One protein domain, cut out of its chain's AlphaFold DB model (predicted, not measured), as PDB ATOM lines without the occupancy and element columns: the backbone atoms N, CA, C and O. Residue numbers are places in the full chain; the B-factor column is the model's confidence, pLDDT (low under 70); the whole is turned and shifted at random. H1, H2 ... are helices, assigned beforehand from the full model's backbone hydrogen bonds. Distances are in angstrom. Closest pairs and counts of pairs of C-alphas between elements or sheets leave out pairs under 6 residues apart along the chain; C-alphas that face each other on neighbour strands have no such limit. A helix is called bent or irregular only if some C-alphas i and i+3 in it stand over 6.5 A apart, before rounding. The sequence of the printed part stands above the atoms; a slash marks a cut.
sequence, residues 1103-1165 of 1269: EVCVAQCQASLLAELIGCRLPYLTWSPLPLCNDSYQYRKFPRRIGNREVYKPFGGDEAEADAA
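This is residues 1103 to 1165 of the 1269 residues of an uncharacterized protein of Penaeus vannamei (UniProt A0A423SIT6). One long helix, H1, runs through the middle of a flat form, with a long loop, residues 1119 to 1135, folding back along one side of it and the small H3 and H4, which touch and stand about perpendicular to each other, on the other side. Short H2 lies near the last residue of H1. The printed part has 63 residues, with four named helices in the order H1, H2, H3, H4 and no named strand; its class is all helix. It is compact, with a radius of gyration of the C-alphas of 11.6 A and spans of 29 by 28 by 16 A.

Begin with H1, residues 1103 to 1118, which touches no helix. H2, residues 1136 to 1140, is close but not clearly touching it; the closest C-alphas, Ile 1118 and Gln 1138, are 6.7 A apart. Further on, H3, residues 1149 to 1155, touches H4, residues 1159 to 1165, at about perpendicular, 81 degrees; their closest C-alphas, Tyr 1152 and Ala 1162, are 6.0 A apart. H1 and H4 are only just apart, at 8.0 A between closest C-alphas. Every O i to N i+4 pair is within hydrogen-bond range in H1, H2 and H4; H3 has 0 of 3, and 1 of 4 O i to N i+3 pairs.

Find C-alpha 1103 at (-9.307, 54.095, 44.452); from there H1 runs 22.2 A to C-alpha 1118. H2 measures 5.9 A. H3, 13.0 A, is irregular: C-alphas 1149 and 1152 are 7.2 A apart. H4, 10.3 A, ends at C-alpha 1165, (3.291, 55.712, 53.586).

The farthest C-alphas, Asn 1134 and Ala 1160, are 30.3 A apart. The printed part has no cut. The link H1 to H2 is long, 17 residues. Look for low confidence, pLDDT under 70, at residues 1142 to 1165.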
ATOM      1  N   GLU A1103      -9.660  55.474  44.150       83.69
ATOM      2  CA  GLU A1103      -9.307  54.095  44.452       83.69
ATOM      3  C   GLU A1103      -8.249  53.575  43.476       83.69
ATOM      4  O   GLU A1103      -7.279  52.949  43.904       83.69
ATOM      5  N   VAL A1104      -8.368  53.911  42.184       87.94
ATOM      6  CA  VAL A1104      -7.345  53.583  41.182       87.94
ATOM      7  C   VAL A1104      -6.044  54.324  41.480       87.94
ATOM      8  O   VAL A1104      -4.987  53.701  41.443       87.94
ATOM      9  N   CYS A1105      -6.106  55.611  41.833       91.88
ATOM     10  CA  CYS A1105      -4.918  56.377  42.213       91.88
ATOM     11  C   CYS A1105      -4.224  55.784  43.446       91.88
ATOM     12  O   CYS A1105      -3.021  55.531  43.412       91.88
ATOM     13  N   VAL A1106      -4.976  55.507  44.518       84.44
ATOM     14  CA  VAL A1106      -4.424  54.969  45.771       84.44
ATOM     15  C   VAL A1106      -3.795  53.602  45.528       84.44
ATOM     16  O   VAL A1106      -2.660  53.374  45.939       84.44
ATOM     17  N   ALA A1107      -4.485  52.715  44.806       81.62
ATOM     18  CA  ALA A1107      -3.945  51.405  44.460       81.62
ATOM     19  C   ALA A1107      -2.668  51.522  43.611       81.62
ATOM     20  O   ALA A1107      -1.696  50.807  43.860       81.62
ATOM     21  N   GLN A1108      -2.632  52.451  42.650       86.94
ATOM     22  CA  GLN A1108      -1.444  52.714  41.839       86.94
ATOM     23  C   GLN A1108      -0.281  53.273  42.657       86.94
ATOM     24  O   GLN A1108       0.855  52.846  42.443       86.94
ATOM     25  N   CYS A1109      -0.551  54.178  43.597       88.50
ATOM     26  CA  CYS A1109       0.447  54.760  44.487       88.50
ATOM     27  C   CYS A1109       1.053  53.698  45.409       88.50
ATOM     28  O   CYS A1109       2.264  53.483  45.383       88.50
ATOM     29  N   GLN A1110       0.209  52.957  46.137       81.31
ATOM     30  CA  GLN A1110       0.642  51.888  47.042       81.31
ATOM     31  C   GLN A1110       1.464  50.829  46.303       81.31
ATOM     32  O   GLN A1110       2.523  50.412  46.765       81.31
ATOM     33  N   ALA A1111       0.997  50.414  45.126       80.38
ATOM     34  CA  ALA A1111       1.705  49.460  44.292       80.38
ATOM     35  C   ALA A1111       3.050  49.971  43.781       80.38
ATOM     36  O   ALA A1111       3.999  49.195  43.717       80.38
ATOM     37  N   SER A1112       3.127  51.241  43.376       84.50
ATOM     38  CA  SER A1112       4.366  51.828  42.861       84.50
ATOM     39  C   SER A1112       5.396  51.931  43.975       84.50
ATOM     40  O   SER A1112       6.511  51.452  43.799       84.50
ATOM     41  N   LEU A1113       4.985  52.423  45.147       83.69
ATOM     42  CA  LEU A1113       5.831  52.481  46.335       83.69
ATOM     43  C   LEU A1113       6.336  51.087  46.725       83.69
ATOM     44  O   LEU A1113       7.519  50.893  46.999       83.69
ATOM     45  N   LEU A1114       5.444  50.096  46.706       79.50
ATOM     46  CA  LEU A1114       5.792  48.733  47.071       79.50
ATOM     47  C   LEU A1114       6.734  48.078  46.057       79.50
ATOM     48  O   LEU A1114       7.694  47.406  46.433       79.50
ATOM     49  N   ALA A1115       6.468  48.283  44.770       84.75
ATOM     50  CA  ALA A1115       7.299  47.750  43.711       84.75
ATOM     51  C   ALA A1115       8.692  48.402  43.729       84.75
ATOM     52  O   ALA A1115       9.690  47.697  43.600       84.75
ATOM     53  N   GLU A1116       8.783  49.715  43.968       86.12
ATOM     54  CA  GLU A1116      10.053  50.435  44.135       86.12
ATOM     55  C   GLU A1116      10.844  49.944  45.349       86.12
ATOM     56  O   GLU A1116      12.047  49.704  45.238       86.12
ATOM     57  N   LEU A1117      10.169  49.719  46.480       81.75
ATOM     58  CA  LEU A1117      10.794  49.202  47.698       81.75
ATOM     59  C   LEU A1117      11.394  47.803  47.490       81.75
ATOM     60  O   LEU A1117      12.454  47.483  48.030       81.75
ATOM     61  N   ILE A1118      10.716  46.955  46.713       84.81
ATOM     62  CA  ILE A1118      11.122  45.559  46.512       84.81
ATOM     63  C   ILE A1118      12.064  45.404  45.307       84.81
ATOM     64  O   ILE A1118      12.884  44.482  45.281       84.81
ATOM     65  N   GLY A1119      11.991  46.319  44.339       91.56
ATOM     66  CA  GLY A1119      12.756  46.303  43.091       91.56
ATOM     67  C   GLY A1119      12.149  45.428  41.987       91.56
ATOM     68  O   GLY A1119      12.806  45.178  40.976       91.56
ATOM     69  N   CYS A1120      10.918  44.945  42.164       91.94
ATOM     70  CA  CYS A1120      10.164  44.167  41.177       91.94
ATOM     71  C   CYS A1120       8.658  44.393  41.361       91.94
ATOM     72  O   CYS A1120       8.237  44.956  42.367       91.94
ATOM     73  N   ARG A1121       7.836  43.957  40.402       90.94
ATOM     74  CA  ARG A1121       6.368  44.061  40.458       90.94
ATOM     75  C   ARG A1121       5.685  42.694  40.435       90.94
ATOM     76  O   ARG A1121       6.228  41.718  39.915       90.94
ATOM     77  N   LEU A1122       4.457  42.651  40.944       88.19
ATOM     78  CA  LEU A1122       3.570  41.490  40.855       88.19
ATOM     79  C   LEU A1122       2.723  41.510  39.564       88.19
ATOM     80  O   LEU A1122       2.586  42.574  38.948       88.19
ATOM     81  N   PRO A1123       2.127  40.370  39.155       88.50
ATOM     82  CA  PRO A1123       1.372  40.253  37.899       88.50
ATOM     83  C   PRO A1123       0.211  41.242  37.760       88.50
ATOM     84  O   PRO A1123      -0.025  41.789  36.686       88.50
ATOM     85  N   TYR A1124      -0.491  41.531  38.858       86.00
ATOM     86  CA  TYR A1124      -1.616  42.471  38.867       86.00
ATOM     87  C   TYR A1124      -1.191  43.951  38.809       86.00
ATOM     88  O   TYR A1124      -2.025  44.818  38.568       86.00
ATOM     89  N   LEU A1125       0.105  44.261  38.959       86.94
ATOM     90  CA  LEU A1125       0.655  45.624  38.950       86.94
ATOM     91  C   LEU A1125       1.127  46.050  37.556       86.94
ATOM     92  O   LEU A1125       2.273  46.448  37.363       86.94
ATOM     93  N   THR A1126       0.262  45.930  36.554       84.00
ATOM     94  CA  THR A1126       0.637  46.052  35.130       84.00
ATOM     95  C   THR A1126       1.161  47.431  34.705       84.00
ATOM     96  O   THR A1126       1.841  47.530  33.687       84.00
ATOM     97  N   TRP A1127       0.886  48.488  35.474       84.31
ATOM     98  CA  TRP A1127       1.338  49.858  35.192       84.31
ATOM     99  C   TRP A1127       2.765  50.150  35.664       84.31
ATOM    100  O   TRP A1127       3.366  51.119  35.202       84.31
ATOM    101  N   SER A1128       3.308  49.349  36.587       86.62
ATOM    102  CA  SER A1128       4.670  49.560  37.073       86.62
ATOM    103  C   SER A1128       5.675  49.176  35.980       86.62
ATOM    104  O   SER A1128       5.574  48.083  35.415       86.62
ATOM    105  N   PRO A1129       6.676  50.023  35.678       89.62
ATOM    106  CA  PRO A1129       7.702  49.703  34.688       89.62
ATOM    107  C   PRO A1129       8.718  48.666  35.192       89.62
ATOM    108  O   PRO A1129       9.598  48.254  34.437       89.62
ATOM    109  N   LEU A1130       8.638  48.264  36.465       91.56
ATOM    110  CA  LEU A1130       9.575  47.323  37.068       91.56
ATOM    111  C   LEU A1130       9.403  45.904  36.499       91.56
ATOM    112  O   LEU A1130       8.311  45.526  36.062       91.56
ATOM    113  N   PRO A1131      10.474  45.092  36.472       93.56
ATOM    114  CA  PRO A1131      10.377  43.709  36.025       93.56
ATOM    115  C   PRO A1131       9.521  42.885  36.992       93.56
ATOM    116  O   PRO A1131       9.414  43.200  38.177       93.56
ATOM    117  N   LEU A1132       8.926  41.801  36.489       90.81
ATOM    118  CA  LEU A1132       8.239  40.827  37.335       90.81
ATOM    119  C   LEU A1132       9.211  40.201  38.330       90.81
ATOM    120  O   LEU A1132      10.363  39.928  37.987       90.81
ATOM    121  N   CYS A1133       8.727  39.929  39.535       89.00
ATOM    122  CA  CYS A1133       9.515  39.207  40.524       89.00
ATOM    123  C   CYS A1133       9.851  37.803  40.008       89.00
ATOM    124  O   CYS A1133       8.961  37.047  39.614       89.00
ATOM    125  N   ASN A1134      11.141  37.474  39.983       88.56
ATOM    126  CA  ASN A1134      11.658  36.284  39.306       88.56
ATOM    127  C   ASN A1134      12.081  35.162  40.264       88.56
ATOM    128  O   ASN A1134      12.372  34.056  39.812       88.56
ATOM    129  N   ASP A1135      12.098  35.417  41.572       83.12
ATOM    130  CA  ASP A1135      12.439  34.422  42.579       83.12
ATOM    131  C   ASP A1135      11.553  34.513  43.835       83.12
ATOM    132  O   ASP A1135      10.887  35.516  44.123       83.12
ATOM    133  N   SER A1136      11.566  33.427  44.615       77.31
ATOM    134  CA  SER A1136      10.795  33.323  45.861       77.31
ATOM    135  C   SER A1136      11.176  34.359  46.908       77.31
ATOM    136  O   SER A1136      10.353  34.699  47.753       77.31
ATOM    137  N   TYR A1137      12.414  34.844  46.886       80.06
ATOM    138  CA  TYR A1137      12.930  35.758  47.889       80.06
ATOM    139  C   TYR A1137      12.407  37.176  47.646       80.06
ATOM    140  O   TYR A1137      11.928  37.813  48.581       80.06
ATOM    141  N   GLN A1138      12.410  37.633  46.394       79.75
ATOM    142  CA  GLN A1138      11.779  38.872  45.949       79.75
ATOM    143  C   GLN A1138      10.282  38.867  46.248       79.75
ATOM    144  O   GLN A1138       9.773  39.818  46.834       79.75
ATOM    145  N   TYR A1139       9.582  37.773  45.937       76.81
ATOM    146  CA  TYR A1139       8.159  37.673  46.255       76.81
ATOM    147  C   TYR A1139       7.907  37.657  47.767       76.81
ATOM    148  O   TYR A1139       6.990  38.314  48.237       76.81
ATOM    149  N   ARG A1140       8.714  36.949  48.570       72.69
ATOM    150  CA  ARG A1140       8.559  36.918  50.040       72.69
ATOM    151  C   ARG A1140       8.746  38.283  50.704       72.69
ATOM    152  O   ARG A1140       8.319  38.442  51.844       72.69
ATOM    153  N   LYS A1141       9.378  39.244  50.020       73.81
ATOM    154  CA  LYS A1141       9.431  40.643  50.462       73.81
ATOM    155  C   LYS A1141       8.108  41.377  50.247       73.81
ATOM    156  O   LYS A1141       7.900  42.398  50.891       73.81
ATOM    157  N   PHE A1142       7.210  40.880  49.395       67.69
ATOM    158  CA  PHE A1142       5.879  41.461  49.290       67.69
ATOM    159  C   PHE A1142       5.093  41.211  50.584       67.69
ATOM    160  O   PHE A1142       4.987  40.067  51.039       67.69
ATOM    161  N   PRO A1143       4.524  42.273  51.177       63.00
ATOM    162  CA  PRO A1143       3.492  42.204  52.183       63.00
ATOM    163  C   PRO A1143       2.467  41.119  51.879       63.00
ATOM    164  O   PRO A1143       1.910  41.077  50.785       63.00
ATOM    165  N   ARG A1144       2.171  40.265  52.866       57.81
ATOM    166  CA  ARG A1144       1.176  39.187  52.722       57.81
ATOM    167  C   ARG A1144      -0.230  39.704  52.383       57.81
ATOM    168  O   ARG A1144      -1.022  38.948  51.834       57.81
ATOM    169  N   ARG A1145      -0.523  40.971  52.708       56.06
ATOM    170  CA  ARG A1145      -1.705  41.738  52.286       56.06
ATOM    171  C   ARG A1145      -1.335  43.213  52.164       56.06
ATOM    172  O   ARG A1145      -0.725  43.761  53.086       56.06
ATOM    173  N   ILE A1146      -1.741  43.859  51.074       52.97
ATOM    174  CA  ILE A1146      -1.650  45.315  50.919       52.97
ATOM    175  C   ILE A1146      -2.799  45.918  51.742       52.97
ATOM    176  O   ILE A1146      -3.939  45.955  51.294       52.97
ATOM    177  N   GLY A1147      -2.521  46.298  52.996       48.44
ATOM    178  CA  GLY A1147      -3.497  46.954  53.884       48.44
ATOM    179  C   GLY A1147      -3.591  46.422  55.319       48.44
ATOM    180  O   GLY A1147      -4.259  47.041  56.139       48.44
ATOM    181  N   ASN A1148      -2.920  45.317  55.672       50.28
ATOM    182  CA  ASN A1148      -2.831  44.905  57.079       50.28
ATOM    183  C   ASN A1148      -1.679  45.651  57.776       50.28
ATOM    184  O   ASN A1148      -0.527  45.551  57.354       50.28
ATOM    185  N   ARG A1149      -1.986  46.361  58.870       50.91
ATOM    186  CA  ARG A1149      -1.034  47.185  59.650       50.91
ATOM    187  C   ARG A1149       0.201  46.436  60.163       50.91
ATOM    188  O   ARG A1149       1.244  47.039  60.374       50.91
ATOM    189  N   GLU A1150       0.127  45.118  60.329       49.91
ATOM    190  CA  GLU A1150       1.226  44.326  60.905       49.91
ATOM    191  C   GLU A1150       2.406  44.075  59.948       49.91
ATOM    192  O   GLU A1150       3.424  43.505  60.349       49.91
ATOM    193  N   VAL A1151       2.294  44.472  58.678       50.59
ATOM    194  CA  VAL A1151       3.134  43.914  57.612       50.59
ATOM    195  C   VAL A1151       4.476  44.637  57.406       50.59
ATOM    196  O   VAL A1151       5.373  44.092  56.767       50.59
ATOM    197  N   TYR A1152       4.684  45.804  58.015       47.47
ATOM    198  CA  TYR A1152       5.941  46.561  57.881       47.47
ATOM    199  C   TYR A1152       6.994  46.249  58.957       47.47
ATOM    200  O   TYR A1152       8.172  46.553  58.772       47.47
ATOM    201  N   LYS A1153       6.611  45.532  60.025       46.50
ATOM    202  CA  LYS A1153       7.528  45.057  61.082       46.50
ATOM    203  C   LYS A1153       8.799  44.339  60.585       46.50
ATOM    204  O   LYS A1153       9.845  44.529  61.205       46.50
ATOM    205  N   PRO A1154       8.788  43.522  59.507       47.69
ATOM    206  CA  PRO A1154       9.977  42.778  59.078       47.69
ATOM    207  C   PRO A1154      11.060  43.633  58.406       47.69
ATOM    208  O   PRO A1154      12.185  43.159  58.264       47.69
ATOM    209  N   PHE A1155      10.745  44.864  57.985       51.00
ATOM    210  CA  PHE A1155      11.693  45.755  57.303       51.00
ATOM    211  C   PHE A1155      12.459  46.685  58.256       51.00
ATOM    212  O   PHE A1155      13.270  47.486  57.802       51.00
ATOM    213  N   GLY A1156      12.256  46.550  59.572       46.38
ATOM    214  CA  GLY A1156      12.988  47.313  60.588       46.38
ATOM    215  C   GLY A1156      12.545  48.770  60.758       46.38
ATOM    216  O   GLY A1156      13.178  49.479  61.535       46.38
ATOM    217  N   GLY A1157      11.484  49.201  60.065       51.97
ATOM    218  CA  GLY A1157      10.823  50.492  60.281       51.97
ATOM    219  C   GLY A1157       9.748  50.387  61.365       51.97
ATOM    220  O   GLY A1157       9.035  49.382  61.444       51.97
ATOM    221  N   ASP A1158       9.647  51.407  62.218       55.38
ATOM    222  CA  ASP A1158       8.575  51.525  63.211       55.38
ATOM    223  C   ASP A1158       7.200  51.532  62.510       55.38
ATOM    224  O   ASP A1158       7.066  52.051  61.403       55.38
ATOM    225  N   GLU A1159       6.149  51.003  63.156       56.75
ATOM    226  CA  GLU A1159       4.759  50.983  62.632       56.75
ATOM    227  C   GLU A1159       4.279  52.362  62.127       56.75
ATOM    228  O   GLU A1159       3.443  52.447  61.231       56.75
ATOM    229  N   ALA A1160       4.864  53.446  62.640       61.16
ATOM    230  CA  ALA A1160       4.608  54.812  62.201       61.16
ATOM    231  C   ALA A1160       4.999  55.094  60.735       61.16
ATOM    232  O   ALA A1160       4.376  55.939  60.099       61.16
ATOM    233  N   GLU A1161       6.010  54.418  60.183       64.44
ATOM    234  CA  GLU A1161       6.517  54.677  58.825       64.44
ATOM    235  C   GLU A1161       5.620  54.041  57.748       64.44
ATOM    236  O   GLU A1161       5.386  54.614  56.686       64.44
ATOM    237  N   ALA A1162       5.026  52.896  58.078       59.28
ATOM    238  CA  ALA A1162       3.989  52.228  57.299       59.28
ATOM    239  C   ALA A1162       2.703  53.047  57.185       59.28
ATOM    240  O   ALA A1162       2.165  53.239  56.092       59.28
ATOM    241  N   ASP A1163       2.225  53.529  58.335       64.00
ATOM    242  CA  ASP A1163       1.041  54.373  58.417       64.00
ATOM    243  C   ASP A1163       1.295  55.710  57.709       64.00
ATOM    244  O   ASP A1163       0.398  56.229  57.052       64.00
ATOM    245  N   ALA A1164       2.526  56.237  57.766       69.25
ATOM    246  CA  ALA A1164       2.911  57.432  57.022       69.25
ATOM    247  C   ALA A1164       2.891  57.210  55.501       69.25
ATOM    248  O   ALA A1164       2.452  58.097  54.775       69.25
ATOM    249  N   ALA A1165       3.317  56.043  55.011       68.69
ATOM    250  CA  ALA A1165       3.291  55.712  53.586       68.69
ATOM    251  C   ALA A1165       1.863  55.536  53.037       68.69
ATOM    252  O   ALA A1165       1.537  56.069  51.976       68.69
TER     253      ALA A1165